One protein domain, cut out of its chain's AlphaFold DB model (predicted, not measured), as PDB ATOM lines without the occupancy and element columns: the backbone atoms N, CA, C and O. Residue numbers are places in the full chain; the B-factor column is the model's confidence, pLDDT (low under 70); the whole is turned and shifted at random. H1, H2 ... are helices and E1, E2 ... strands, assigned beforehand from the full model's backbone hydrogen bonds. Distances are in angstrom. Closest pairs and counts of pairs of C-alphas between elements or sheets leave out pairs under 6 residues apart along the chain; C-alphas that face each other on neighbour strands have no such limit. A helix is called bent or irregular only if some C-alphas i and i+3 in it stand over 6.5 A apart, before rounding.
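This is residues 203 to 398 of the 398 residues of an uncharacterized protein of viral metagenome (UniProt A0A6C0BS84). A twisted sheet of seven strands wraps round helix H1 on one face; the first arm of the bent helix H2 packs on H1, its second arm sits beside edge strand E3 at the sheet's level, and H5 covers the opposite edge at E7. No named helix is on the other face; H3 and H4 lie off the sheet. The 196 printed residues hold E1 H1 E2 E3 H2 H3 E4 H4 E5 E6 H5 E7 along the chain; the mixed sheet has the order E3 E2 E4 E5 E6 E1 E7. The class is mixed, helices and strands; the whole is compact, radius of gyration of the C-alphas 16.2 A, spanning 41 by 37 by 35 A.

E3, residues 264 to 273, and E2, residues 245 to 253, are an antiparallel hairpin, with N 248 and O 270 2.8 A apart. E2 is parallel to E4, residues 321 to 328, N 249 to O 321 2.8 A. E4 is parallel to E5, residues 356 to 363, N 324 to O 358 2.9 A. E5 and E6, residues 368 to 375, are an antiparallel hairpin, N 359 to O 372 2.9 A. E6 is antiparallel to E1, residues 212 to 219, N 214 to O 373 2.9 A. E1 is antiparallel to edge strand E7, residues 392 to 397, N 213 to O 396 2.8 A. The sheet curls round H1, residues 226 to 239. H2, residues 278 to 305, was assigned as one helix by its hydrogen bonds but is bent, C-alphas 291 and 294 being 8.1 A apart; its arms H2a, residues 278 to 291, and H2b, residues 294 to 305, stand at a steep tilt of 63 degrees. H1 and H2a touch, their closest C-alphas, Ser 231 and Leu 282, 4.9 A apart, at a steep tilt of 56 degrees, opposite ways. H2b is at the sheet's level; its closest C-alphas to E3 are Ala 296 and Gly 266, 4.7 A. H5, residues 382 to 388, runs along E7 at 25 degrees on the local plane, height over the sheet 8.4 A. H1, H2a and H5 are on the same face: two layers, helices on one face of a sheet. E4, H4, residues 330 to 334, and E5 form a strand-helix-strand unit, parallel neighbour strands with a helix between, its crossover right-handed; E6, H5 and E7 form a split one, E1 between the strands, also right-handed. H3, residues 308 to 315, is close to but not clearly touching H2b, closest C-alphas Phe 311 and Phe 303, 7.5 A. Every O i to N i+4 pair is within hydrogen-bond range in H1, H2a, H2b, H3 and H5; H4 has 0 of 1, and 0 of 2 O i to N i+3 pairs.

E1 begins at C-alpha 212 (-6.569, -33.577, -38.207), and E7 ends at C-alpha 397 (-10.200, -32.821, -40.680). First to last C-alpha, E3 is 25.5 A, E2 24.9 A, H1 20.3 A and H2a 19.8 A long. H4 is irregular, C-alphas 331 and 334 being 7.3 A apart.

The two farthest C-alphas, Asn 221 and Pro 307, are 45.3 A apart. The printed part has no cut; the link H4 to E5, 21 residues, is long. The mean pLDDT of the printed part is 73.5, and residues 252 to 267, 293 to 318, 328 to 353 and 398 are under 70.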
ATOM      1  N   PHE A 203      11.566 -27.626 -32.820       83.69
ATOM      2  CA  PHE A 203      10.160 -27.924 -32.535       83.69
ATOM      3  C   PHE A 203       9.348 -28.238 -33.802       83.69
ATOM      4  O   PHE A 203       9.723 -27.859 -34.915       83.69
ATOM      5  N   LEU A 204       8.218 -28.920 -33.628       86.00
ATOM      6  CA  LEU A 204       7.240 -29.151 -34.688       86.00
ATOM      7  C   LEU A 204       6.643 -27.819 -35.162       86.00
ATOM      8  O   LEU A 204       6.270 -26.949 -34.369       86.00
ATOM      9  N   THR A 205       6.522 -27.685 -36.477       86.38
ATOM     10  CA  THR A 205       5.868 -26.560 -37.141       86.38
ATOM     11  C   THR A 205       4.387 -26.569 -36.793       86.38
ATOM     12  O   THR A 205       3.749 -27.618 -36.835       86.38
ATOM     13  N   LEU A 206       3.806 -25.413 -36.491       81.88
ATOM     14  CA  LEU A 206       2.374 -25.304 -36.233       81.88
ATOM     15  C   LEU A 206       1.636 -24.742 -37.452       81.88
ATOM     16  O   LEU A 206       1.896 -23.612 -37.868       81.88
ATOM     17  N   ASP A 207       0.643 -25.483 -37.931       80.69
ATOM     18  CA  ASP A 207      -0.397 -24.983 -38.822       80.69
ATOM     19  C   ASP A 207      -1.599 -24.487 -37.996       80.69
ATOM     20  O   ASP A 207      -2.200 -25.214 -37.210       80.69
ATOM     21  N   THR A 208      -1.954 -23.212 -38.151       70.56
ATOM     22  CA  THR A 208      -3.104 -22.606 -37.456       70.56
ATOM     23  C   THR A 208      -4.421 -22.751 -38.214       70.56
ATOM     24  O   THR A 208      -5.447 -22.284 -37.723       70.56
ATOM     25  N   LYS A 209      -4.374 -23.281 -39.439       73.56
ATOM     26  CA  LYS A 209      -5.504 -23.410 -40.364       73.56
ATOM     27  C   LYS A 209      -5.908 -24.863 -40.597       73.56
ATOM     28  O   LYS A 209      -7.024 -25.066 -41.048       73.56
ATOM     29  N   LYS A 210      -5.031 -25.827 -40.291       73.19
ATOM     30  CA  LYS A 210      -5.291 -27.262 -40.436       73.19
ATOM     31  C   LYS A 210      -5.310 -27.983 -39.085       73.19
ATOM     32  O   LYS A 210      -4.416 -27.791 -38.259       73.19
ATOM     33  N   SER A 211      -6.291 -28.856 -38.869       80.81
ATOM     34  CA  SER A 211      -6.354 -29.765 -37.718       80.81
ATOM     35  C   SER A 211      -6.912 -31.126 -38.132       80.81
ATOM     36  O   SER A 211      -8.091 -31.232 -38.457       80.81
ATOM     37  N   THR A 212      -6.114 -32.188 -38.004       83.19
ATOM     38  CA  THR A 212      -6.569 -33.577 -38.207       83.19
ATOM     39  C   THR A 212      -6.742 -34.283 -36.861       83.19
ATOM     40  O   THR A 212      -5.920 -34.123 -35.958       83.19
ATOM     41  N   ILE A 213      -7.785 -35.102 -36.724       83.19
ATOM     42  CA  ILE A 213      -7.968 -36.055 -35.624       83.19
ATOM     43  C   ILE A 213      -8.024 -37.455 -36.228       83.19
ATOM     44  O   ILE A 213      -8.944 -37.769 -36.985       83.19
ATOM     45  N   VAL A 214      -7.056 -38.299 -35.873       86.19
ATOM     46  CA  VAL A 214      -7.036 -39.719 -36.242       86.19
ATOM     47  C   VAL A 214      -7.174 -40.587 -34.999       86.19
ATOM     48  O   VAL A 214      -6.552 -40.331 -33.964       86.19
ATOM     49  N   ARG A 215      -7.981 -41.637 -35.102       87.00
ATOM     50  CA  ARG A 215      -8.063 -42.701 -34.104       87.00
ATOM     51  C   ARG A 215      -7.288 -43.911 -34.602       87.00
ATOM     52  O   ARG A 215      -7.350 -44.206 -35.786       87.00
ATOM     53  N   LYS A 216      -6.612 -44.626 -33.704       89.12
ATOM     54  CA  LYS A 216      -6.007 -45.936 -33.960       89.12
ATOM     55  C   LYS A 216      -6.253 -46.880 -32.788       89.12
ATOM     56  O   LYS A 216      -5.930 -46.545 -31.650       89.12
ATOM     57  N   ASP A 217      -6.721 -48.085 -33.084       89.81
ATOM     58  CA  ASP A 217      -6.850 -49.153 -32.089       89.81
ATOM     59  C   ASP A 217      -5.661 -50.139 -32.211       89.81
ATOM     60  O   ASP A 217      -5.262 -50.522 -33.313       89.81
ATOM     61  N   ILE A 218      -5.054 -50.540 -31.087       88.88
ATOM     62  CA  ILE A 218      -3.941 -51.509 -31.024       88.88
ATOM     63  C   ILE A 218      -4.343 -52.689 -30.144       88.88
ATOM     64  O   ILE A 218      -4.584 -52.514 -28.950       88.88
ATOM     65  N   THR A 219      -4.352 -53.896 -30.700       87.88
ATOM     66  CA  THR A 219      -4.534 -55.141 -29.944       87.88
ATOM     67  C   THR A 219      -3.238 -55.574 -29.253       87.88
ATOM     68  O   THR A 219      -2.133 -55.322 -29.738       87.88
ATOM     69  N   TYR A 220      -3.354 -56.243 -28.105       83.94
ATOM     70  CA  TYR A 220      -2.214 -56.842 -27.410       83.94
ATOM     71  C   TYR A 220      -2.565 -58.203 -26.803       83.94
ATOM     72  O   TYR A 220      -3.688 -58.450 -26.386       83.94
ATOM     73  N   ASN A 221      -1.590 -59.109 -26.717       79.44
ATOM     74  CA  ASN A 221      -1.847 -60.474 -26.238       79.44
ATOM     75  C   ASN A 221      -1.545 -60.649 -24.741       79.44
ATOM     76  O   ASN A 221      -2.264 -61.377 -24.044       79.44
ATOM     77  N   ASN A 222      -0.530 -59.933 -24.245       79.19
ATOM     78  CA  ASN A 222       0.046 -60.065 -22.905       79.19
ATOM     79  C   ASN A 222      -0.339 -58.889 -21.999       79.19
ATOM     80  O   ASN A 222      -0.682 -57.815 -22.480       79.19
ATOM     81  N   LYS A 223      -0.232 -59.064 -20.676       75.06
ATOM     82  CA  LYS A 223      -0.455 -57.988 -19.696       75.06
ATOM     83  C   LYS A 223       0.447 -56.786 -20.006       75.06
ATOM     84  O   LYS A 223       1.664 -56.897 -19.899       75.06
ATOM     85  N   ILE A 224      -0.161 -55.656 -20.362       81.00
ATOM     86  CA  ILE A 224       0.552 -54.443 -20.769       81.00
ATOM     87  C   ILE A 224       0.722 -53.461 -19.601       81.00
ATOM     88  O   ILE A 224      -0.150 -53.350 -18.729       81.00
ATOM     89  N   ASP A 225       1.844 -52.741 -19.585       81.69
ATOM     90  CA  ASP A 225       2.101 -51.642 -18.654       81.69
ATOM     91  C   ASP A 225       2.150 -50.274 -19.360       81.69
ATOM     92  O   ASP A 225       2.080 -50.169 -20.589       81.69
ATOM     93  N   ARG A 226       2.237 -49.199 -18.569       79.62
ATOM     94  CA  ARG A 226       2.271 -47.821 -19.091       79.62
ATOM     95  C   ARG A 226       3.476 -47.539 -19.996       79.62
ATOM     96  O   ARG A 226       3.366 -46.712 -20.896       79.62
ATOM     97  N   TRP A 227       4.618 -48.189 -19.763       86.75
ATOM     98  CA  TRP A 227       5.851 -47.971 -20.520       86.75
ATOM     99  C   TRP A 227       5.737 -48.607 -21.899       86.75
ATOM    100  O   TRP A 227       6.071 -47.953 -22.881       86.75
ATOM    101  N   THR A 228       5.173 -49.817 -21.979       88.94
ATOM    102  CA  THR A 228       4.841 -50.471 -23.254       88.94
ATOM    103  C   THR A 228       3.776 -49.697 -24.040       88.94
ATOM    104  O   THR A 228       3.849 -49.618 -25.262       88.94
ATOM    105  N   VAL A 229       2.790 -49.078 -23.375       88.94
ATOM    106  CA  VAL A 229       1.834 -48.193 -24.073       88.94
ATOM    107  C   VAL A 229       2.529 -46.944 -24.614       88.94
ATOM    108  O   VAL A 229       2.324 -46.590 -25.774       88.94
ATOM    109  N   PHE A 230       3.382 -46.294 -23.818       90.81
ATOM    110  CA  PHE A 230       4.142 -45.129 -24.275       90.81
ATOM    111  C   PHE A 230       5.099 -45.472 -25.425       90.81
ATOM    112  O   PHE A 230       5.139 -44.721 -26.396       90.81
ATOM    113  N   SER A 231       5.823 -46.595 -25.365       93.25
ATOM    114  CA  SER A 231       6.727 -47.002 -26.446       93.25
ATOM    115  C   SER A 231       5.972 -47.297 -27.739       93.25
ATOM    116  O   SER A 231       6.366 -46.785 -28.782       93.25
ATOM    117  N   LYS A 232       4.836 -48.008 -27.677       92.62
ATOM    118  CA  LYS A 232       3.966 -48.255 -28.840       92.62
ATOM    119  C   LYS A 232       3.483 -46.966 -29.496       92.62
ATOM    120  O   LYS A 232       3.608 -46.818 -30.709       92.62
ATOM    121  N   ILE A 233       2.970 -46.027 -28.698       93.06
ATOM    122  CA  ILE A 233       2.484 -44.730 -29.192       93.06
ATOM    123  C   ILE A 233       3.619 -43.939 -29.851       93.06
ATOM    124  O   ILE A 233       3.447 -43.453 -30.965       93.06
ATOM    125  N   ILE A 234       4.770 -43.818 -29.186       95.00
ATOM    126  CA  ILE A 234       5.903 -43.025 -29.682       95.00
ATOM    127  C   ILE A 234       6.546 -43.670 -30.919       95.00
ATOM    128  O   ILE A 234       6.866 -42.956 -31.865       95.00
ATOM    129  N   ASN A 235       6.659 -45.000 -30.960       95.00
ATOM    130  CA  ASN A 235       7.138 -45.741 -32.126       95.00
ATOM    131  C   ASN A 235       6.242 -45.490 -33.352       95.00
ATOM    132  O   ASN A 235       6.732 -45.097 -34.408       95.00
ATOM    133  N   ILE A 236       4.917 -45.628 -33.199       93.38
ATOM    134  CA  ILE A 236       3.950 -45.314 -34.266       93.38
ATOM    135  C   ILE A 236       4.056 -43.848 -34.686       93.38
ATOM    136  O   ILE A 236       4.076 -43.563 -35.878       93.38
ATOM    137  N   LEU A 237       4.168 -42.921 -33.732       94.44
ATOM    138  CA  LEU A 237       4.281 -41.498 -34.035       94.44
ATOM    139  C   LEU A 237       5.535 -41.194 -34.873       94.44
ATOM    140  O   LEU A 237       5.446 -40.471 -35.861       94.44
ATOM    141  N   PHE A 238       6.686 -41.785 -34.537       95.75
ATOM    142  CA  PHE A 238       7.928 -41.581 -35.286       95.75
ATOM    143  C   PHE A 238       7.920 -42.176 -36.700       95.75
ATOM    144  O   PHE A 238       8.625 -41.638 -37.557       95.75
ATOM    145  N   LYS A 239       7.112 -43.206 -36.995       94.38
ATOM    146  CA  LYS A 239       6.930 -43.682 -38.383       94.38
ATOM    147  C   LYS A 239       6.407 -42.583 -39.315       94.38
ATOM    148  O   LYS A 239       6.805 -42.546 -40.470       94.38
ATOM    149  N   TYR A 240       5.547 -41.699 -38.802       95.38
ATOM    150  CA  TYR A 240       4.816 -40.690 -39.584       95.38
ATOM    151  C   TYR A 240       5.238 -39.244 -39.267       95.38
ATOM    152  O   TYR A 240       4.622 -38.298 -39.749       95.38
ATOM    153  N   LEU A 241       6.287 -39.050 -38.461       94.31
ATOM    154  CA  LEU A 241       6.877 -37.739 -38.177       94.31
ATOM    155  C   LEU A 241       8.103 -37.463 -39.049       94.31
ATOM    156  O   LEU A 241       8.991 -38.306 -39.163       94.31
ATOM    157  N   LYS A 242       8.224 -36.226 -39.534       88.94
ATOM    158  CA  LYS A 242       9.365 -35.716 -40.319       88.94
ATOM    159  C   LYS A 242      10.407 -34.994 -39.437       88.94
ATOM    160  O   LYS A 242      10.928 -33.946 -39.802       88.94
ATOM    161  N   LYS A 243      10.688 -35.548 -38.248       90.00
ATOM    162  CA  LYS A 243      11.667 -35.029 -37.265       90.00
ATOM    163  C   LYS A 243      12.509 -36.149 -36.648       90.00
ATOM    164  O   LYS A 243      12.029 -37.273 -36.488       90.00
ATOM    165  N   ASP A 244      13.725 -35.813 -36.221       90.75
ATOM    166  CA  ASP A 244      14.657 -36.735 -35.545       90.75
ATOM    167  C   ASP A 244      14.534 -36.724 -34.019       90.75
ATOM    168  O   ASP A 244      15.087 -37.584 -33.336       90.75
ATOM    169  N   SER A 245      13.807 -35.762 -33.451       93.00
ATOM    170  CA  SER A 245      13.439 -35.770 -32.038       93.00
ATOM    171  C   SER A 245      12.173 -34.959 -31.789       93.00
ATOM    172  O   SER A 245      11.850 -34.054 -32.553       93.00
ATOM    173  N   ILE A 246      11.480 -35.273 -30.698       92.38
ATOM    174  CA  ILE A 246      10.292 -34.557 -30.219       92.38
ATOM    175  C   ILE A 246      10.399 -34.313 -28.718       92.38
ATOM    176  O   ILE A 246      10.910 -35.150 -27.972       92.38
ATOM    177  N   LYS A 247       9.891 -33.179 -28.246       87.81
ATOM    178  CA  LYS A 247       9.784 -32.862 -26.824       87.81
ATOM    179  C   LYS A 247       8.377 -33.171 -26.321       87.81
ATOM    180  O   LYS A 247       7.431 -32.423 -26.565       87.81
ATOM    181  N   VAL A 248       8.263 -34.287 -25.608       86.81
ATOM    182  CA  VAL A 248       7.004 -34.860 -25.126       86.81
ATOM    183  C   VAL A 248       6.737 -34.444 -23.681       86.81
ATOM    184  O   VAL A 248       7.613 -34.566 -22.824       86.81
ATOM    185  N   ALA A 249       5.519 -33.989 -23.402       81.50
ATOM    186  CA  ALA A 249       4.985 -33.815 -22.059       81.50
ATOM    187  C   ALA A 249       4.174 -35.055 -21.658       81.50
ATOM    188  O   ALA A 249       3.096 -35.301 -22.201       81.50
ATOM    189  N   PHE A 250       4.682 -35.824 -20.696       78.31
ATOM    190  CA  PHE A 250       3.988 -36.981 -20.128       78.31
ATOM    191  C   PHE A 250       3.233 -36.587 -18.865       78.31
ATOM    192  O   PHE A 250       3.861 -36.126 -17.912       78.31
ATOM    193  N   THR A 251       1.922 -36.834 -18.809       70.00
ATOM    194  CA  THR A 251       1.163 -36.725 -17.551       70.00
ATOM    195  C   THR A 251       1.582 -37.830 -16.577       70.00
ATOM    196  O   THR A 251       1.551 -39.005 -16.950       70.00
ATOM    197  N   VAL A 252       1.910 -37.487 -15.330       62.66
ATOM    198  CA  VAL A 252       2.270 -38.452 -14.271       62.66
ATOM    199  C   VAL A 252       1.528 -38.167 -12.965       62.66
ATOM    200  O   VAL A 252       0.909 -37.109 -12.809       62.66
ATOM    201  N   GLY A 253       1.560 -39.119 -12.033       55.06
ATOM    202  CA  GLY A 253       0.810 -39.066 -10.779       55.06
ATOM    203  C   GLY A 253       1.642 -39.309  -9.524       55.06
ATOM    204  O   GLY A 253       2.825 -39.625  -9.617       55.06
ATOM    205  N   PHE A 254       1.014 -39.183  -8.349       44.97
ATOM    206  CA  PHE A 254       1.646 -39.575  -7.079       44.97
ATOM    207  C   PHE A 254       1.952 -41.080  -7.064       44.97
ATOM    208  O   PHE A 254       3.070 -41.486  -6.746       44.97
ATOM    209  N   ASP A 255       0.987 -41.893  -7.497       48.56
ATOM    210  CA  ASP A 255       1.136 -43.340  -7.654       48.56
ATOM    211  C   ASP A 255       1.776 -43.671  -9.004       48.56
ATOM    212  O   ASP A 255       1.150 -44.215  -9.916       48.56
ATOM    213  N   ASP A 256       3.056 -43.325  -9.140       51.50
ATOM    214  CA  ASP A 256       3.874 -43.581 -10.330       51.50
ATOM    215  C   ASP A 256       4.333 -45.061 -10.411       51.50
ATOM    216  O   ASP A 256       5.468 -45.392 -10.759       51.50
ATOM    217  N   ASN A 257       3.411 -45.972 -10.087       52.72
ATOM    218  CA  ASN A 257       3.565 -47.413 -10.225       52.72
ATOM    219  C   ASN A 257       3.632 -47.826 -11.712       52.72
ATOM    220  O   ASN A 257       3.326 -47.059 -12.632       52.72
ATOM    221  N   VAL A 258       3.996 -49.093 -11.945       52.84
ATOM    222  CA  VAL A 258       3.964 -49.754 -13.269       52.84
ATOM    223  C   VAL A 258       2.563 -49.686 -13.903       52.84
ATOM    224  O   VAL A 258       2.415 -49.629 -15.123       52.84
ATOM    225  N   PHE A 259       1.524 -49.629 -13.069       55.00
ATOM    226  CA  PHE A 259       0.136 -49.484 -13.485       55.00
ATOM    227  C   PHE A 259      -0.257 -48.003 -13.551       55.00
ATOM    228  O   PHE A 259      -0.123 -47.278 -12.571       55.00
ATOM    229  N   PHE A 260      -0.728 -47.601 -14.734       55.28
ATOM    230  CA  PHE A 260      -1.281 -46.303 -15.141       55.28
ATOM    231  C   PHE A 260      -1.819 -45.425 -13.998       55.28
ATOM    232  O   PHE A 260      -2.662 -45.849 -13.206       55.28
ATOM    233  N   CYS A 261      -1.362 -44.171 -13.961       48.69
ATOM    234  CA  CYS A 261      -1.648 -43.224 -12.888       48.69
ATOM    235  C   CYS A 261      -3.148 -42.927 -12.749       48.69
ATOM    236  O   CYS A 261      -3.740 -42.307 -13.633       48.69
ATOM    237  N   LYS A 262      -3.729 -43.278 -11.594       47.50
ATOM    238  CA  LYS A 262      -5.061 -42.804 -11.179       47.50
ATOM    239  C   LYS A 262      -5.020 -41.338 -10.727       47.50
ATOM    240  O   LYS A 262      -5.835 -40.531 -11.156       47.50
ATOM    241  N   ASN A 263      -4.006 -40.987  -9.937       49.31
ATOM    242  CA  ASN A 263      -3.897 -39.707  -9.234       49.31
ATOM    243  C   ASN A 263      -2.893 -38.773  -9.927       49.31
ATOM    244  O   ASN A 263      -1.742 -38.681  -9.498       49.31
ATOM    245  N   ARG A 264      -3.285 -38.140 -11.043       56.12
ATOM    246  CA  ARG A 264      -2.398 -37.249 -11.822       56.12
ATOM    247  C   ARG A 264      -2.079 -35.957 -11.074       56.12
ATOM    248  O   ARG A 264      -2.980 -35.304 -10.561       56.12
ATOM    249  N   ILE A 265      -0.806 -35.574 -11.102       51.12
ATOM    250  CA  ILE A 265      -0.302 -34.364 -10.444       51.12
ATOM    251  C   ILE A 265       0.297 -33.385 -11.447       51.12
ATOM    252  O   ILE A 265      -0.029 -32.210 -11.413       51.12
ATOM    253  N   GLY A 266       1.113 -33.836 -12.398       59.91
ATOM    254  CA  GLY A 266       1.845 -32.909 -13.259       59.91
ATOM    255  C   GLY A 266       2.358 -33.542 -14.538       59.91
ATOM    256  O   GLY A 266       1.929 -34.628 -14.933       59.91
ATOM    257  N   VAL A 267       3.288 -32.847 -15.185       68.94
ATOM    258  CA  VAL A 267       3.907 -33.237 -16.450       68.94
ATOM    259  C   VAL A 267       5.428 -33.327 -16.342       68.94
ATOM    260  O   VAL A 267       6.083 -32.463 -15.764       68.94
ATOM    261  N   ILE A 268       6.012 -34.356 -16.958       74.88
ATOM    262  CA  ILE A 268       7.460 -34.439 -17.189       74.88
ATOM    263  C   ILE A 268       7.727 -34.115 -18.654       74.88
ATOM    264  O   ILE A 268       7.143 -34.740 -19.538       74.88
ATOM    265  N   LEU A 269       8.633 -33.170 -18.910       78.88
ATOM    266  CA  LEU A 269       9.095 -32.844 -20.259       78.88
ATOM    267  C   LEU A 269      10.340 -33.667 -20.614       78.88
ATOM    268  O   LEU A 269      11.375 -33.547 -19.955       78.88
ATOM    269  N   ILE A 270      10.254 -34.475 -21.669       84.38
ATOM    270  CA  ILE A 270      11.337 -35.346 -22.142       84.38
ATOM    271  C   ILE A 270      11.517 -35.138 -23.644       84.38
ATOM    272  O   ILE A 270      10.585 -35.342 -24.415       84.38
ATOM    273  N   THR A 271      12.726 -34.773 -24.069       89.56
ATOM    274  CA  THR A 271      13.116 -34.902 -25.478       89.56
ATOM    275  C   THR A 271      13.388 -36.375 -25.764       89.56
ATOM    276  O   THR A 271      14.262 -36.963 -25.128       89.56
ATOM    277  N   ILE A 272      12.637 -36.960 -26.691       93.06
ATOM    278  CA  ILE A 272      12.818 -38.324 -27.183       93.06
ATOM    279  C   ILE A 272      13.416 -38.218 -28.593       93.06
ATOM    280  O   ILE A 272      12.805 -37.555 -29.432       93.06
ATOM    281  N   PRO A 273      14.596 -38.797 -28.865       94.62
ATOM    282  CA  PRO A 273      15.105 -38.937 -30.225       94.62
ATOM    283  C   PRO A 273      14.382 -40.075 -30.958       94.62
ATOM    284  O   PRO A 273      13.826 -40.966 -30.317       94.62
ATOM    285  N   ARG A 274      14.438 -40.078 -32.290       94.50
ATOM    286  CA  ARG A 274      14.096 -41.246 -33.106       94.50
ATOM    287  C   ARG A 274      14.998 -42.421 -32.707       94.50
ATOM    288  O   ARG A 274      16.186 -42.237 -32.445       94.50
ATOM    289  N   MET A 275      14.411 -43.608 -32.638       94.75
ATOM    290  CA  MET A 275      15.057 -44.881 -32.313       94.75
ATOM    291  C   MET A 275      14.577 -45.963 -33.277       94.75
ATOM    292  O   MET A 275      13.471 -45.867 -33.816       94.75
ATOM    293  N   ASP A 276      15.402 -46.994 -33.447       90.06
ATOM    294  CA  ASP A 276      15.196 -48.045 -34.446       90.06
ATOM    295  C   ASP A 276      14.190 -49.123 -34.001       90.06
ATOM    296  O   ASP A 276      13.645 -49.839 -34.842       90.06
ATOM    297  N   SER A 277      13.903 -49.243 -32.695       93.06
ATOM    298  CA  SER A 277      12.986 -50.259 -32.162       93.06
ATOM    299  C   SER A 277      12.034 -49.759 -31.066       93.06
ATOM    300  O   SER A 277      12.308 -48.810 -30.330       93.06
ATOM    301  N   GLU A 278      10.899 -50.454 -30.915       92.69
ATOM    302  CA  GLU A 278       9.935 -50.227 -29.826       92.69
ATOM    303  C   GLU A 278      10.546 -50.475 -28.434       92.69
ATOM    304  O   GLU A 278      10.181 -49.801 -27.468       92.69
ATOM    305  N   GLU A 279      11.485 -51.418 -28.330       94.25
ATOM    306  CA  GLU A 279      12.136 -51.785 -27.069       94.25
ATOM    307  C   GLU A 279      13.093 -50.679 -26.599       94.25
ATOM    308  O   GLU A 279      13.093 -50.316 -25.420       94.25
ATOM    309  N   ASP A 280      13.822 -50.043 -27.523       95.44
ATOM    310  CA  ASP A 280      14.675 -48.891 -27.207       95.44
ATOM    311  C   ASP A 280      13.848 -47.722 -26.658       95.44
ATOM    312  O   ASP A 280      14.200 -47.142 -25.623       95.44
ATOM    313  N   TYR A 281      12.696 -47.425 -27.279       95.38
ATOM    314  CA  TYR A 281      11.760 -46.431 -26.746       95.38
ATOM    315  C   TYR A 281      11.261 -46.817 -25.347       95.38
ATOM    316  O   TYR A 281      11.202 -45.950 -24.472       95.38
ATOM    317  N   LEU A 282      10.927 -48.091 -25.096       92.94
ATOM    318  CA  LEU A 282      10.472 -48.568 -23.782       92.94
ATOM    319  C   LEU A 282      11.541 -48.326 -22.710       92.94
ATOM    320  O   LEU A 282      11.265 -47.686 -21.687       92.94
ATOM    321  N   ILE A 283      12.769 -48.784 -22.964       93.75
ATOM    322  CA  ILE A 283      13.915 -48.637 -22.060       93.75
ATOM    323  C   ILE A 283      14.214 -47.151 -21.815       93.75
ATOM    324  O   ILE A 283      14.379 -46.731 -20.662       93.75
ATOM    325  N   TYR A 284      14.241 -46.334 -22.873       93.75
ATOM    326  CA  TYR A 284      14.546 -44.907 -22.784       93.75
ATOM    327  C   TYR A 284      13.475 -44.119 -22.025       93.75
ATOM    328  O   TYR A 284      13.805 -43.389 -21.085       93.75
ATOM    329  N   ILE A 285      12.199 -44.276 -22.390       90.31
ATOM    330  CA  ILE A 285      11.075 -43.556 -21.774       90.31
ATOM    331  C   ILE A 285      10.988 -43.902 -20.287       90.31
ATOM    332  O   ILE A 285      10.935 -42.993 -19.455       90.31
ATOM    333  N   LYS A 286      11.065 -45.193 -19.935       88.50
ATOM    334  CA  LYS A 286      11.068 -45.660 -18.540       88.50
ATOM    335  C   LYS A 286      12.226 -45.041 -17.752       88.50
ATOM    336  O   LYS A 286      12.000 -44.406 -16.723       88.50
ATOM    337  N   LYS A 287      13.458 -45.126 -18.273       89.06
ATOM    338  CA  LYS A 287      14.661 -44.529 -17.661       89.06
ATOM    339  C   LYS A 287      14.516 -43.018 -17.458       89.06
ATOM    340  O   LYS A 287      14.862 -42.506 -16.393       89.06
ATOM    341  N   MET A 288      14.013 -42.298 -18.459       86.56
ATOM    342  CA  MET A 288      13.909 -40.838 -18.427       86.56
ATOM    343  C   MET A 288      12.770 -40.345 -17.530       86.56
ATOM    344  O   MET A 288      12.995 -39.397 -16.775       86.56
ATOM    345  N   ILE A 289      11.605 -40.996 -17.526       79.62
ATOM    346  CA  ILE A 289      10.507 -40.668 -16.603       79.62
ATOM    347  C   ILE A 289      10.939 -40.935 -15.159       79.62
ATOM    348  O   ILE A 289      10.905 -40.016 -14.341       79.62
ATOM    349  N   THR A 290      11.469 -42.125 -14.849       78.44
ATOM    350  CA  THR A 290      11.933 -42.444 -13.486       78.44
ATOM    351  C   THR A 290      13.024 -41.478 -13.001       78.44
ATOM    352  O   THR A 290      12.990 -41.046 -11.848       78.44
ATOM    353  N   LYS A 291      13.957 -41.077 -13.880       80.31
ATOM    354  CA  LYS A 291      15.027 -40.113 -13.561       80.31
ATOM    355  C   LYS A 291      14.519 -38.688 -13.308       80.31
ATOM    356  O   LYS A 291      15.120 -37.979 -12.504       80.31
ATOM    357  N   ASN A 292      13.453 -38.255 -13.986       70.88
ATOM    358  CA  ASN A 292      12.927 -36.886 -13.905       70.88
ATOM    359  C   ASN A 292      11.588 -36.797 -13.141       70.88
ATOM    360  O   ASN A 292      10.933 -35.763 -13.205       70.88
ATOM    361  N   LYS A 293      11.180 -37.829 -12.382       67.56
ATOM    362  CA  LYS A 293       9.890 -37.867 -11.655       67.56
ATOM    363  C   LYS A 293       9.621 -36.647 -10.760       67.56
ATOM    364  O   LYS A 293       8.483 -36.216 -10.618       67.56
ATOM    365  N   TYR A 294      10.673 -36.058 -10.190       61.22
ATOM    366  CA  TYR A 294      10.572 -34.865  -9.347       61.22
ATOM    367  C   TYR A 294      10.200 -33.597 -10.135       61.22
ATOM    368  O   TYR A 294       9.564 -32.711  -9.570       61.22
ATOM    369  N   ASP A 295      10.507 -33.524 -11.436       60.91
ATOM    370  CA  ASP A 295      10.136 -32.387 -12.292       60.91
ATOM    371  C   ASP A 295       8.600 -32.257 -12.417       60.91
ATOM    372  O   ASP A 295       8.084 -31.149 -12.563       60.91
ATOM    373  N   ALA A 296       7.850 -33.360 -12.292       61.28
ATOM    374  CA  ALA A 296       6.389 -33.336 -12.360       61.28
ATOM    375  C   ALA A 296       5.722 -32.697 -11.144       61.28
ATOM    376  O   ALA A 296       4.779 -31.924 -11.316       61.28
ATOM    377  N   VAL A 297       6.224 -32.977  -9.936       55.44
ATOM    378  CA  VAL A 297       5.755 -32.322  -8.703       55.44
ATOM    379  C   VAL A 297       5.900 -30.803  -8.852       55.44
ATOM    380  O   VAL A 297       4.982 -30.049  -8.554       55.44
ATOM    381  N   CYS A 298       7.004 -30.364  -9.457       54.16
ATOM    382  CA  CYS A 298       7.271 -28.951  -9.710       54.16
ATOM    383  C   CYS A 298       6.331 -28.357 -10.757       54.16
ATOM    384  O   CYS A 298       5.879 -27.232 -10.599       54.16
ATOM    385  N   SER A 299       6.008 -29.091 -11.825       55.97
ATOM    386  CA  SER A 299       5.060 -28.604 -12.837       55.97
ATOM    387  C   SER A 299       3.630 -28.442 -12.298       55.97
ATOM    388  O   SER A 299       2.926 -27.538 -12.743       55.97
ATOM    389  N   TYR A 300       3.225 -29.252 -11.307       53.00
ATOM    390  CA  TYR A 300       1.980 -29.051 -10.561       53.00
ATOM    391  C   TYR A 300       2.036 -27.767  -9.736       53.00
ATOM    392  O   TYR A 300       1.177 -26.896  -9.885       53.00
ATOM    393  N   ASP A 301       3.091 -27.623  -8.926       46.88
ATOM    394  CA  ASP A 301       3.309 -26.449  -8.080       46.88
ATOM    395  C   ASP A 301       3.371 -25.162  -8.931       46.88
ATOM    396  O   ASP A 301       2.765 -24.157  -8.565       46.88
ATOM    397  N   ILE A 302       4.007 -25.191 -10.110       46.53
ATOM    398  CA  ILE A 302       3.999 -24.076 -11.073       46.53
ATOM    399  C   ILE A 302       2.584 -23.792 -11.572       46.53
ATOM    400  O   ILE A 302       2.160 -22.640 -11.552       46.53
ATOM    401  N   PHE A 303       1.846 -24.810 -12.025       48.06
ATOM    402  CA  PHE A 303       0.516 -24.608 -12.602       48.06
ATOM    403  C   PHE A 303      -0.483 -24.023 -11.594       48.06
ATOM    404  O   PHE A 303      -1.360 -23.261 -11.995       48.06
ATOM    405  N   ARG A 304      -0.344 -24.339 -10.298       45.78
ATOM    406  CA  ARG A 304      -1.181 -23.751  -9.238       45.78
ATOM    407  C   ARG A 304      -0.746 -22.346  -8.821       45.78
ATOM    408  O   ARG A 304      -1.611 -21.524  -8.550       45.78
ATOM    409  N   ASN A 305       0.561 -22.072  -8.752       36.72
ATOM    410  CA  ASN A 305       1.081 -20.840  -8.138       36.72
ATOM    411  C   ASN A 305       1.488 -19.739  -9.138       36.72
ATOM    412  O   ASN A 305       1.629 -18.586  -8.739       36.72
ATOM    413  N   PHE A 306       1.689 -20.050 -10.424       35.72
ATOM    414  CA  PHE A 306       1.988 -19.044 -11.450       35.72
ATOM    415  C   PHE A 306       0.742 -18.658 -12.255       35.72
ATOM    416  O   PHE A 306      -0.108 -19.511 -12.511       35.72
ATOM    417  N   PRO A 307       0.651 -17.407 -12.760       37.69
ATOM    418  CA  PRO A 307      -0.419 -17.000 -13.660       37.69
ATOM    419  C   PRO A 307      -0.457 -17.910 -14.890       37.69
ATOM    420  O   PRO A 307       0.379 -17.806 -15.794       37.69
ATOM    421  N   ILE A 308      -1.448 -18.803 -14.923       42.12
ATOM    422  CA  ILE A 308      -1.557 -19.891 -15.898       42.12
ATOM    423  C   ILE A 308      -1.418 -19.366 -17.337       42.12
ATOM    424  O   ILE A 308      -0.714 -19.961 -18.146       42.12
ATOM    425  N   ASN A 309      -1.996 -18.205 -17.654       40.41
ATOM    426  CA  ASN A 309      -1.916 -17.591 -18.985       40.41
ATOM    427  C   ASN A 309      -0.480 -17.237 -19.430       40.41
ATOM    428  O   ASN A 309      -0.175 -17.325 -20.620       40.41
ATOM    429  N   LEU A 310       0.416 -16.888 -18.498       39.50
ATOM    430  CA  LEU A 310       1.834 -16.672 -18.798       39.50
ATOM    431  C   LEU A 310       2.550 -18.005 -19.023       39.50
ATOM    432  O   LEU A 310       3.256 -18.147 -20.018       39.50
ATOM    433  N   PHE A 311       2.325 -18.996 -18.155       43.69
ATOM    434  CA  PHE A 311       2.924 -20.326 -18.304       43.69
ATOM    435  C   PHE A 311       2.522 -20.984 -19.635       43.69
ATOM    436  O   PHE A 311       3.387 -21.442 -20.381       43.69
ATOM    437  N   ARG A 312       1.232 -20.912 -19.999       47.34
ATOM    438  CA  ARG A 312       0.694 -21.339 -21.304       47.34
ATOM    439  C   ARG A 312       1.462 -20.709 -22.474       47.34
ATOM    440  O   ARG A 312       1.991 -21.431 -23.309       47.34
ATOM    441  N   LYS A 313       1.645 -19.381 -22.473       47.81
ATOM    442  CA  LYS A 313       2.365 -18.641 -23.532       47.81
ATOM    443  C   LYS A 313       3.820 -19.104 -23.750       47.81
ATOM    444  O   LYS A 313       4.339 -18.935 -24.853       47.81
ATOM    445  N   TYR A 314       4.473 -19.671 -22.732       48.53
ATOM    446  CA  TYR A 314       5.812 -20.269 -22.849       48.53
ATOM    447  C   TYR A 314       5.784 -21.777 -23.172       48.53
ATOM    448  O   TYR A 314       6.690 -22.273 -23.846       48.53
ATOM    449  N   MET A 315       4.749 -22.511 -22.752       50.56
ATOM    450  CA  MET A 315       4.554 -23.926 -23.101       50.56
ATOM    451  C   MET A 315       4.236 -24.117 -24.594       50.56
ATOM    452  O   MET A 315       4.817 -25.006 -25.215       50.56
ATOM    453  N   ASP A 316       3.453 -23.211 -25.193       52.00
ATOM    454  CA  ASP A 316       3.086 -23.156 -26.627       52.00
ATOM    455  C   ASP A 316       4.275 -23.112 -27.614       52.00
ATOM    456  O   ASP A 316       4.083 -23.180 -28.825       52.00
ATOM    457  N   LYS A 317       5.510 -22.947 -27.123       59.78
ATOM    458  CA  LYS A 317       6.743 -22.935 -27.932       59.78
ATOM    459  C   LYS A 317       7.817 -23.893 -27.420       59.78
ATOM    460  O   LYS A 317       8.980 -23.762 -27.791       59.78
ATOM    461  N   THR A 318       7.470 -24.783 -26.490       69.31
ATOM    462  CA  THR A 318       8.452 -25.639 -25.811       69.31
ATOM    463  C   THR A 318       8.012 -27.093 -25.637       69.31
ATOM    464  O   THR A 318       8.729 -27.854 -24.978       69.31
ATOM    465  N   VAL A 319       6.891 -27.500 -26.236       77.94
ATOM    466  CA  VAL A 319       6.368 -28.873 -26.240       77.94
ATOM    467  C   VAL A 319       5.837 -29.199 -27.636       77.94
ATOM    468  O   VAL A 319       5.042 -28.442 -28.181       77.94
ATOM    469  N   ASP A 320       6.263 -30.336 -28.178       86.00
ATOM    470  CA  ASP A 320       5.825 -30.854 -29.480       86.00
ATOM    471  C   ASP A 320       4.585 -31.737 -29.338       86.00
ATOM    472  O   ASP A 320       3.628 -31.637 -30.104       86.00
ATOM    473  N   VAL A 321       4.614 -32.609 -28.324       87.38
ATOM    474  CA  VAL A 321       3.605 -33.642 -28.093       87.38
ATOM    475  C   VAL A 321       3.162 -33.607 -26.637       87.38
ATOM    476  O   VAL A 321       3.993 -33.692 -25.736       87.38
ATOM    477  N   VAL A 322       1.858 -33.559 -26.380       81.88
ATOM    478  CA  VAL A 322       1.300 -33.871 -25.055       81.88
ATOM    479  C   VAL A 322       0.720 -35.279 -25.100       81.88
ATOM    480  O   VAL A 322      -0.179 -35.544 -25.895       81.88
ATOM    481  N   LEU A 323       1.226 -36.182 -24.255       83.81
ATOM    482  CA  LEU A 323       0.792 -37.578 -24.199       83.81
ATOM    483  C   LEU A 323       0.104 -37.867 -22.863       83.81
ATOM    484  O   LEU A 323       0.708 -37.826 -21.787       83.81
ATOM    485  N   THR A 324      -1.175 -38.212 -22.973       76.31
ATOM    486  CA  THR A 324      -2.074 -38.523 -21.866       76.31
ATOM    487  C   THR A 324      -2.542 -39.974 -21.992       76.31
ATOM    488  O   THR A 324      -3.061 -40.371 -23.036       76.31
ATOM    489  N   SER A 325      -2.378 -40.789 -20.944       77.56
ATOM    490  CA  SER A 325      -2.803 -42.200 -20.960       77.56
ATOM    491  C   SER A 325      -3.636 -42.588 -19.744       77.56
ATOM    492  O   SER A 325      -3.361 -42.157 -18.619       77.56
ATOM    493  N   PHE A 326      -4.667 -43.390 -19.987       72.38
ATOM    494  CA  PHE A 326      -5.624 -43.907 -19.017       72.38
ATOM    495  C   PHE A 326      -5.708 -45.432 -19.136       72.38
ATOM    496  O   PHE A 326      -5.465 -45.996 -20.202       72.38
ATOM    497  N   LYS A 327      -6.138 -46.095 -18.062       73.81
ATOM    498  CA  LYS A 327      -6.504 -47.513 -18.070       73.81
ATOM    499  C   LYS A 327      -7.844 -47.700 -17.382       73.81
ATOM    500  O   LYS A 327      -8.062 -47.126 -16.318       73.81
ATOM    501  N   ILE A 328      -8.692 -48.525 -17.981       69.00
ATOM    502  CA  ILE A 328      -9.992 -48.916 -17.440       69.00
ATOM    503  C   ILE A 328      -9.944 -50.416 -17.161       69.00
ATOM    504  O   ILE A 328      -9.573 -51.212 -18.031       69.00
ATOM    505  N   ASN A 329     -10.274 -50.803 -15.928       64.38
ATOM    506  CA  ASN A 329     -10.249 -52.199 -15.521       64.38
ATOM    507  C   ASN A 329     -11.610 -52.841 -15.817       64.38
ATOM    508  O   ASN A 329     -12.654 -52.211 -15.684       64.38
ATOM    509  N   GLY A 330     -11.625 -54.134 -16.150       56.03
ATOM    510  CA  GLY A 330     -12.869 -54.847 -16.482       56.03
ATOM    511  C   GLY A 330     -13.923 -54.907 -15.365       56.03
ATOM    512  O   GLY A 330     -15.060 -55.269 -15.647       56.03
ATOM    513  N   LYS A 331     -13.574 -54.542 -14.120       55.44
ATOM    514  CA  LYS A 331     -14.528 -54.405 -13.004       55.44
ATOM    515  C   LYS A 331     -15.456 -53.195 -13.165       55.44
ATOM    516  O   LYS A 331     -16.598 -53.261 -12.735       55.44
ATOM    517  N   ASP A 332     -14.998 -52.156 -13.858       50.16
ATOM    518  CA  ASP A 332     -15.696 -50.870 -13.996       50.16
ATOM    519  C   ASP A 332     -16.734 -50.899 -15.152       50.16
ATOM    520  O   ASP A 332     -17.457 -49.933 -15.399       50.16
ATOM    521  N   LYS A 333     -16.824 -52.034 -15.870       48.44
ATOM    522  CA  LYS A 333     -17.614 -52.249 -17.100       48.44
ATOM    523  C   LYS A 333     -19.131 -52.085 -16.921       48.44
ATOM    524  O   LYS A 333     -19.819 -51.822 -17.903       48.44
ATOM    525  N   ASN A 334     -19.638 -52.259 -15.701       49.53
ATOM    526  CA  ASN A 334     -21.065 -52.135 -15.386       49.53
ATOM    527  C   ASN A 334     -21.436 -50.752 -14.819       49.53
ATOM    528  O   ASN A 334     -22.617 -50.432 -14.750       49.53
ATOM    529  N   GLU A 335     -20.450 -49.948 -14.401       48.06
ATOM    530  CA  GLU A 335     -20.665 -48.639 -13.760       48.06
ATOM    531  C   GLU A 335     -20.403 -47.470 -14.719       48.06
ATOM    532  O   GLU A 335     -21.040 -46.424 -14.616       48.06
ATOM    533  N   CYS A 336     -19.492 -47.647 -15.679       47.06
ATOM    534  CA  CYS A 336     -19.249 -46.686 -16.748       47.06
ATOM    535  C   CYS A 336     -19.770 -47.224 -18.084       47.06
ATOM    536  O   CYS A 336     -19.388 -48.314 -18.508       47.06
ATOM    537  N   ASP A 337     -20.559 -46.426 -18.806       50.34
ATOM    538  CA  ASP A 337     -20.944 -46.733 -20.186       50.34
ATOM    539  C   ASP A 337     -19.764 -46.483 -21.146       50.34
ATOM    540  O   ASP A 337     -19.671 -45.473 -21.846       50.34
ATOM    541  N   LEU A 338     -18.822 -47.430 -21.152       50.03
ATOM    542  CA  LEU A 338     -17.573 -47.377 -21.920       50.03
ATOM    543  C   LEU A 338     -17.779 -47.319 -23.443       50.03
ATOM    544  O   LEU A 338     -16.822 -47.055 -24.174       50.03
ATOM    545  N   LYS A 339     -19.003 -47.564 -23.935       47.69
ATOM    546  CA  LYS A 339     -19.350 -47.397 -25.353       47.69
ATOM    547  C   LYS A 339     -19.564 -45.928 -25.721       47.69
ATOM    548  O   LYS A 339     -19.262 -45.561 -26.850       47.69
ATOM    549  N   ASN A 340     -20.019 -45.111 -24.768       45.28
ATOM    550  CA  ASN A 340     -20.394 -43.710 -24.964       45.28
ATOM    551  C   ASN A 340     -19.372 -42.702 -24.397       45.28
ATOM    552  O   ASN A 340     -19.598 -41.491 -24.446       45.28
ATOM    553  N   ILE A 341     -18.220 -43.158 -23.883       51.97
ATOM    554  CA  ILE A 341     -17.130 -42.246 -23.505       51.97
ATOM    555  C   ILE A 341     -16.485 -41.679 -24.773       51.97
ATOM    556  O   ILE A 341     -15.596 -42.291 -25.366       51.97
ATOM    557  N   ASN A 342     -16.868 -40.456 -25.129       50.09
ATOM    558  CA  ASN A 342     -16.229 -39.652 -26.172       50.09
ATOM    559  C   ASN A 342     -14.853 -39.130 -25.701       50.09
ATOM    560  O   ASN A 342     -14.647 -37.928 -25.538       50.09
ATOM    561  N   TYR A 343     -13.888 -40.028 -25.468       55.31
ATOM    562  CA  TYR A 343     -12.511 -39.671 -25.075       55.31
ATOM    563  C   TYR A 343     -11.772 -38.875 -26.167       55.31
ATOM    564  O   TYR A 343     -10.807 -38.173 -25.882       55.31
ATOM    565  N   GLU A 344     -12.278 -38.918 -27.399       50.75
ATOM    566  CA  GLU A 344     -11.888 -38.069 -28.529       50.75
ATOM    567  C   GLU A 344     -12.156 -36.570 -28.255       50.75
ATOM    568  O   GLU A 344     -11.453 -35.708 -28.777       50.75
ATOM    569  N   LEU A 345     -13.104 -36.254 -27.358       41.75
ATOM    570  CA  LEU A 345     -13.398 -34.899 -26.869       41.75
ATOM    571  C   LEU A 345     -12.657 -34.548 -25.563       41.75
ATOM    572  O   LEU A 345     -12.727 -33.405 -25.108       41.75
ATOM    573  N   ALA A 346     -11.930 -35.492 -24.951       42.28
ATOM    574  CA  ALA A 346     -11.215 -35.298 -23.685       42.28
ATOM    575  C   ALA A 346      -9.890 -34.530 -23.877       42.28
ATOM    576  O   ALA A 346      -8.790 -35.015 -23.589       42.28
ATOM    577  N   SER A 347     -10.005 -33.289 -24.353       40.69
ATOM    578  CA  SER A 347      -8.941 -32.290 -24.299       40.69
ATOM    579  C   SER A 347      -8.684 -31.916 -22.838       40.69
ATOM    580  O   SER A 347      -9.548 -31.342 -22.171       40.69
ATOM    581  N   PHE A 348      -7.497 -32.241 -22.319       39.81
ATOM    582  CA  PHE A 348      -7.108 -31.807 -20.984       39.81
ATOM    583  C   PHE A 348      -6.791 -30.306 -20.993       39.81
ATOM    584  O   PHE A 348      -5.653 -29.907 -21.221       39.81
ATOM    585  N   ILE A 349      -7.818 -29.511 -20.670       35.66
ATOM    586  CA  ILE A 349      -7.780 -28.060 -20.436       35.66
ATOM    587  C   ILE A 349      -7.530 -27.246 -21.719       35.66
ATOM    588  O   ILE A 349      -6.627 -27.520 -22.500       35.66
ATOM    589  N   GLY A 350      -8.304 -26.171 -21.906       38.41
ATOM    590  CA  GLY A 350      -8.065 -25.198 -22.974       38.41
ATOM    591  C   GLY A 350      -6.690 -24.540 -22.830       38.41
ATOM    592  O   GLY A 350      -6.523 -23.613 -22.034       38.41
ATOM    593  N   ILE A 351      -5.710 -25.045 -23.584       35.47
ATOM    594  CA  ILE A 351      -4.335 -24.549 -23.648       35.47
ATOM    595  C   ILE A 351      -3.822 -24.661 -25.083       35.47
ATOM    596  O   ILE A 351      -3.431 -25.738 -25.520       35.47
ATOM    597  N   GLY A 352      -3.734 -23.514 -25.749       46.56
ATOM    598  CA  GLY A 352      -2.608 -23.251 -26.632       46.56
ATOM    599  C   GLY A 352      -2.543 -23.972 -27.975       46.56
ATOM    600  O   GLY A 352      -3.333 -24.845 -28.336       46.56
ATOM    601  N   ARG A 353      -1.548 -23.542 -28.741       60.22
ATOM    602  CA  ARG A 353      -1.200 -24.058 -30.064       60.22
ATOM    603  C   ARG A 353      -0.225 -25.235 -29.931       60.22
ATOM    604  O   ARG A 353       0.958 -25.094 -30.218       60.22
ATOM    605  N   ILE A 354      -0.708 -26.373 -29.437       72.44
ATOM    606  CA  ILE A 354       0.108 -27.589 -29.276       72.44
ATOM    607  C   ILE A 354       0.133 -28.365 -30.606       72.44
ATOM    608  O   ILE A 354      -0.942 -28.765 -31.061       72.44
ATOM    609  N   PRO A 355       1.313 -28.638 -31.204       83.06
ATOM    610  CA  PRO A 355       1.413 -29.326 -32.492       83.06
ATOM    611  C   PRO A 355       0.728 -30.698 -32.507       83.06
ATOM    612  O   PRO A 355      -0.030 -30.974 -33.433       83.06
ATOM    613  N   ILE A 356       0.938 -31.537 -31.482       87.50
ATOM    614  CA  ILE A 356       0.288 -32.853 -31.359       87.50
ATOM    615  C   ILE A 356      -0.223 -33.100 -29.929       87.50
ATOM    616  O   ILE A 356       0.501 -32.959 -28.944       87.50
ATOM    617  N   TYR A 357      -1.470 -33.552 -29.808       83.56
ATOM    618  CA  TYR A 357      -2.058 -34.057 -28.564       83.56
ATOM    619  C   TYR A 357      -2.481 -35.515 -28.743       83.56
ATOM    620  O   TYR A 357      -3.195 -35.845 -29.689       83.56
ATOM    621  N   ILE A 358      -2.062 -36.385 -27.824       85.88
ATOM    622  CA  ILE A 358      -2.375 -37.814 -27.844       85.88
ATOM    623  C   ILE A 358      -3.114 -38.199 -26.566       85.88
ATOM    624  O   ILE A 358      -2.586 -38.064 -25.459       85.88
ATOM    625  N   CYS A 359      -4.315 -38.747 -26.731       79.25
ATOM    626  CA  CYS A 359      -5.076 -39.396 -25.672       79.25
ATOM    627  C   CYS A 359      -5.109 -40.904 -25.931       79.25
ATOM    628  O   CYS A 359      -5.528 -41.340 -26.999       79.25
ATOM    629  N   SER A 360      -4.689 -41.712 -24.960       83.31
ATOM    630  CA  SER A 360      -4.726 -43.177 -25.051       83.31
ATOM    631  C   SER A 360      -5.495 -43.804 -23.892       83.31
ATOM    632  O   SER A 360      -5.409 -43.350 -22.751       83.31
ATOM    633  N   MET A 361      -6.248 -44.858 -24.190       79.19
ATOM    634  CA  MET A 361      -7.098 -45.573 -23.247       79.19
ATOM    635  C   MET A 361      -6.870 -47.077 -23.393       79.19
ATOM    636  O   MET A 361      -7.223 -47.680 -24.405       79.19
ATOM    637  N   THR A 362      -6.272 -47.686 -22.374       80.25
ATOM    638  CA  THR A 362      -6.076 -49.136 -22.287       80.25
ATOM    639  C   THR A 362      -7.317 -49.792 -21.689       80.25
ATOM    640  O   THR A 362      -7.681 -49.520 -20.543       80.25
ATOM    641  N   LEU A 363      -7.951 -50.669 -22.465       77.81
ATOM    642  CA  LEU A 363      -9.117 -51.458 -22.077       77.81
ATOM    643  C   LEU A 363      -8.649 -52.893 -21.813       77.81
ATOM    644  O   LEU A 363      -8.465 -53.680 -22.742       77.81
ATOM    645  N   ASP A 364      -8.409 -53.223 -20.541       74.31
ATOM    646  CA  ASP A 364      -7.792 -54.503 -20.141       74.31
ATOM    647  C   ASP A 364      -8.643 -55.731 -20.495       74.31
ATOM    648  O   ASP A 364      -8.116 -56.824 -20.686       74.31
ATOM    649  N   TYR A 365      -9.961 -55.545 -20.583       72.88
ATOM    650  CA  TYR A 365     -10.930 -56.603 -20.856       72.88
ATOM    651  C   TYR A 365     -11.050 -56.929 -22.356       72.88
ATOM    652  O   TYR A 365     -11.182 -58.099 -22.701       72.88
ATOM    653  N   ASP A 366     -10.934 -55.927 -23.236       70.69
ATOM    654  CA  ASP A 366     -10.902 -56.097 -24.703       70.69
ATOM    655  C   ASP A 366      -9.476 -56.368 -25.229       70.69
ATOM    656  O   ASP A 366      -9.276 -56.574 -26.424       70.69
ATOM    657  N   LYS A 367      -8.468 -56.312 -24.345       85.81
ATOM    658  CA  LYS A 367      -7.034 -56.291 -24.672       85.81
ATOM    659  C   LYS A 367      -6.674 -55.311 -25.802       85.81
ATOM    660  O   LYS A 367      -5.902 -55.628 -26.713       85.81
ATOM    661  N   ILE A 368      -7.237 -54.105 -25.735       86.62
ATOM    662  CA  ILE A 368      -7.048 -53.066 -26.752       86.62
ATOM    663  C   ILE A 368      -6.543 -51.760 -26.128       86.62
ATOM    664  O   ILE A 368      -6.890 -51.406 -24.999       86.62
ATOM    665  N   ILE A 369      -5.702 -51.037 -26.861       86.88
ATOM    666  CA  ILE A 369      -5.358 -49.639 -26.599       86.88
ATOM    667  C   ILE A 369      -6.081 -48.824 -27.666       86.88
ATOM    668  O   ILE A 369      -5.761 -48.954 -28.847       86.88
ATOM    669  N   LYS A 370      -7.028 -47.980 -27.268       85.81
ATOM    670  CA  LYS A 370      -7.586 -46.956 -28.154       85.81
ATOM    671  C   LYS A 370      -6.706 -45.717 -28.072       85.81
ATOM    672  O   LYS A 370      -6.377 -45.280 -26.968       85.81
ATOM    673  N   ILE A 371      -6.298 -45.167 -29.206       88.06
ATOM    674  CA  ILE A 371      -5.453 -43.972 -29.295       88.06
ATOM    675  C   ILE A 371      -6.179 -42.948 -30.161       88.06
ATOM    676  O   ILE A 371      -6.606 -43.266 -31.262       88.06
ATOM    677  N   CYS A 372      -6.276 -41.715 -29.683       85.19
ATOM    678  CA  CYS A 372      -6.699 -40.556 -30.457       85.19
ATOM    679  C   CYS A 372      -5.513 -39.588 -30.555       85.19
ATOM    680  O   CYS A 372      -4.959 -39.182 -29.530       85.19
ATOM    681  N   ILE A 373      -5.105 -39.258 -31.782       87.62
ATOM    682  CA  ILE A 373      -4.046 -38.299 -32.102       87.62
ATOM    683  C   ILE A 373      -4.706 -37.101 -32.783       87.62
ATOM    684  O   ILE A 373      -5.212 -37.208 -33.900       87.62
ATOM    685  N   LYS A 374      -4.667 -35.947 -32.120       85.75
ATOM    686  CA  LYS A 374      -4.997 -34.652 -32.712       85.75
ATOM    687  C   LYS A 374      -3.701 -33.971 -33.142       85.75
ATOM    688  O   LYS A 374      -2.844 -33.721 -32.298       85.75
ATOM    689  N   SER A 375      -3.578 -33.651 -34.425       86.81
ATOM    690  CA  SER A 375      -2.441 -32.931 -35.004       86.81
ATOM    691  C   SER A 375      -2.874 -31.578 -35.562       86.81
ATOM    692  O   SER A 375      -3.898 -31.475 -36.234       86.81
ATOM    693  N   THR A 376      -2.056 -30.560 -35.312       85.69
ATOM    694  CA  THR A 376      -2.080 -29.232 -35.946       85.69
ATOM    695  C   THR A 376      -0.711 -28.912 -36.563       85.69
ATOM    696  O   THR A 376      -0.273 -27.767 -36.602       85.69
ATOM    697  N   THR A 377       0.018 -29.941 -37.012       87.69
ATOM    698  CA  THR A 377       1.346 -29.806 -37.626       87.69
ATOM    699  C   THR A 377       1.412 -30.474 -39.003       87.69
ATOM    700  O   THR A 377       0.888 -31.580 -39.159       87.69
ATOM    701  N   PRO A 378       2.075 -29.853 -40.002       89.69
ATOM    702  CA  PRO A 378       2.363 -30.490 -41.286       89.69
ATOM    703  C   PRO A 378       3.511 -31.514 -41.196       89.69
ATOM    704  O   PRO A 378       3.711 -32.288 -42.130       89.69
ATOM    705  N   ASP A 379       4.252 -31.543 -40.081       92.56
ATOM    706  CA  ASP A 379       5.366 -32.473 -39.860       92.56
ATOM    707  C   ASP A 379       4.884 -33.904 -39.539       92.56
ATOM    708  O   ASP A 379       5.701 -34.826 -39.502       92.56
ATOM    709  N   PHE A 380       3.578 -34.092 -39.303       93.69
ATOM    710  CA  PHE A 380       2.927 -35.381 -39.057       93.69
ATOM    711  C   PHE A 380       2.062 -35.798 -40.251       93.69
ATOM    712  O   PHE A 380       1.063 -35.150 -40.567       93.69
ATOM    713  N   ASP A 381       2.426 -36.909 -40.885       94.12
ATOM    714  CA  ASP A 381       1.745 -37.435 -42.064       94.12
ATOM    715  C   ASP A 381       0.541 -38.312 -41.675       94.12
ATOM    716  O   ASP A 381       0.582 -39.544 -41.684       94.12
ATOM    717  N   SER A 382      -0.553 -37.651 -41.279       90.94
ATOM    718  CA  SER A 382      -1.812 -38.325 -40.925       90.94
ATOM    719  C   SER A 382      -2.359 -39.178 -42.065       90.94
ATOM    720  O   SER A 382      -2.964 -40.218 -41.819       90.94
ATOM    721  N   ASP A 383      -2.146 -38.738 -43.302       91.44
ATOM    722  CA  ASP A 383      -2.767 -39.312 -44.488       91.44
ATOM    723  C   ASP A 383      -2.023 -40.602 -44.885       91.44
ATOM    724  O   ASP A 383      -2.655 -41.620 -45.179       91.44
ATOM    725  N   GLU A 384      -0.689 -40.619 -44.753       94.19
ATOM    726  CA  GLU A 384       0.100 -41.852 -44.810       94.19
ATOM    727  C   GLU A 384      -0.212 -42.809 -43.642       94.19
ATOM    728  O   GLU A 384      -0.333 -44.019 -43.858       94.19
ATOM    729  N   MET A 385      -0.412 -42.298 -42.418       93.81
ATOM    730  CA  MET A 385      -0.790 -43.135 -41.271       93.81
ATOM    731  C   MET A 385      -2.138 -43.839 -41.488       93.81
ATOM    732  O   MET A 385      -2.242 -45.034 -41.222       93.81
ATOM    733  N   ILE A 386      -3.162 -43.134 -41.983       92.50
ATOM    734  CA  ILE A 386      -4.476 -43.724 -42.298       92.50
ATOM    735  C   ILE A 386      -4.336 -44.813 -43.371       92.50
ATOM    736  O   ILE A 386      -4.932 -45.880 -43.248       92.50
ATOM    737  N   LYS A 387      -3.519 -44.570 -44.402       92.62
ATOM    738  CA  LYS A 387      -3.297 -45.518 -45.501       92.62
ATOM    739  C   LYS A 387      -2.560 -46.791 -45.063       92.62
ATOM    740  O   LYS A 387      -2.897 -47.876 -45.532       92.62
ATOM    741  N   ASN A 388      -1.543 -46.658 -44.211       93.12
ATOM    742  CA  ASN A 388      -0.595 -47.739 -43.917       93.12
ATOM    743  C   ASN A 388      -0.918 -48.528 -42.631       93.12
ATOM    744  O   ASN A 388      -0.338 -49.591 -42.414       93.12
ATOM    745  N   GLU A 389      -1.816 -48.044 -41.768       89.75
ATOM    746  CA  GLU A 389      -2.164 -48.685 -40.492       89.75
ATOM    747  C   GLU A 389      -3.636 -49.164 -40.507       89.75
ATOM    748  O   GLU A 389      -4.530 -48.349 -40.286       89.75
ATOM    749  N   PRO A 390      -3.929 -50.476 -40.679       80.06
ATOM    750  CA  PRO A 390      -5.285 -51.005 -40.943       80.06
ATOM    751  C   PRO A 390      -6.364 -50.768 -39.872       80.06
ATOM    752  O   PRO A 390      -7.521 -51.128 -40.071       80.06
ATOM    753  N   SER A 391      -5.986 -50.221 -38.718       86.12
ATOM    754  CA  SER A 391      -6.876 -49.881 -37.603       86.12
ATOM    755  C   SER A 391      -6.980 -48.373 -37.352       86.12
ATOM    756  O   SER A 391      -7.470 -47.971 -36.294       86.12
ATOM    757  N   THR A 392      -6.480 -47.552 -38.281       89.06
ATOM    758  CA  THR A 392      -6.512 -46.090 -38.196       89.06
ATOM    759  C   THR A 392      -7.684 -45.522 -38.990       89.06
ATOM    760  O   THR A 392      -7.867 -45.851 -40.158       89.06
ATOM    761  N   THR A 393      -8.453 -44.621 -38.383       87.69
ATOM    762  CA  THR A 393      -9.574 -43.918 -39.023       87.69
ATOM    763  C   THR A 393      -9.453 -42.411 -38.817       87.69
ATOM    764  O   THR A 393      -9.192 -41.958 -37.698       87.69
ATOM    765  N   GLU A 394      -9.692 -41.620 -39.864       87.56
ATOM    766  CA  GLU A 394      -9.915 -40.178 -39.713       87.56
ATOM    767  C   GLU A 394     -11.259 -39.955 -39.002       87.56
ATOM    768  O   GLU A 394     -12.277 -40.518 -39.398       87.56
ATOM    769  N   ILE A 395     -11.247 -39.169 -37.926       78.25
ATOM    770  CA  ILE A 395     -12.452 -38.753 -37.192       78.25
ATOM    771  C   ILE A 395     -12.881 -37.356 -37.646       78.25
ATOM    772  O   ILE A 395     -14.069 -37.056 -37.732       78.25
ATOM    773  N   TYR A 396     -11.905 -36.484 -37.914       73.88
ATOM    774  CA  TYR A 396     -12.141 -35.096 -38.283       73.88
ATOM    775  C   TYR A 396     -10.935 -34.504 -39.011       73.88
ATOM    776  O   TYR A 396      -9.790 -34.765 -38.632       73.88
ATOM    777  N   LYS A 397     -11.197 -33.641 -39.994       73.56
ATOM    778  CA  LYS A 397     -10.200 -32.821 -40.680       73.56
ATOM    779  C   LYS A 397     -10.800 -31.442 -40.943       73.56
ATOM    780  O   LYS A 397     -11.907 -31.344 -41.471       73.56
ATOM    781  N   TRP A 398     -10.072 -30.408 -40.546       65.06
ATOM    782  CA  TRP A 398     -10.334 -28.996 -40.830       65.06
ATOM    783  C   TRP A 398      -9.101 -28.414 -41.506       65.06
ATOM    784  O   TRP A 398      -7.999 -28.812 -41.057       65.06
TER     785      TRP A 398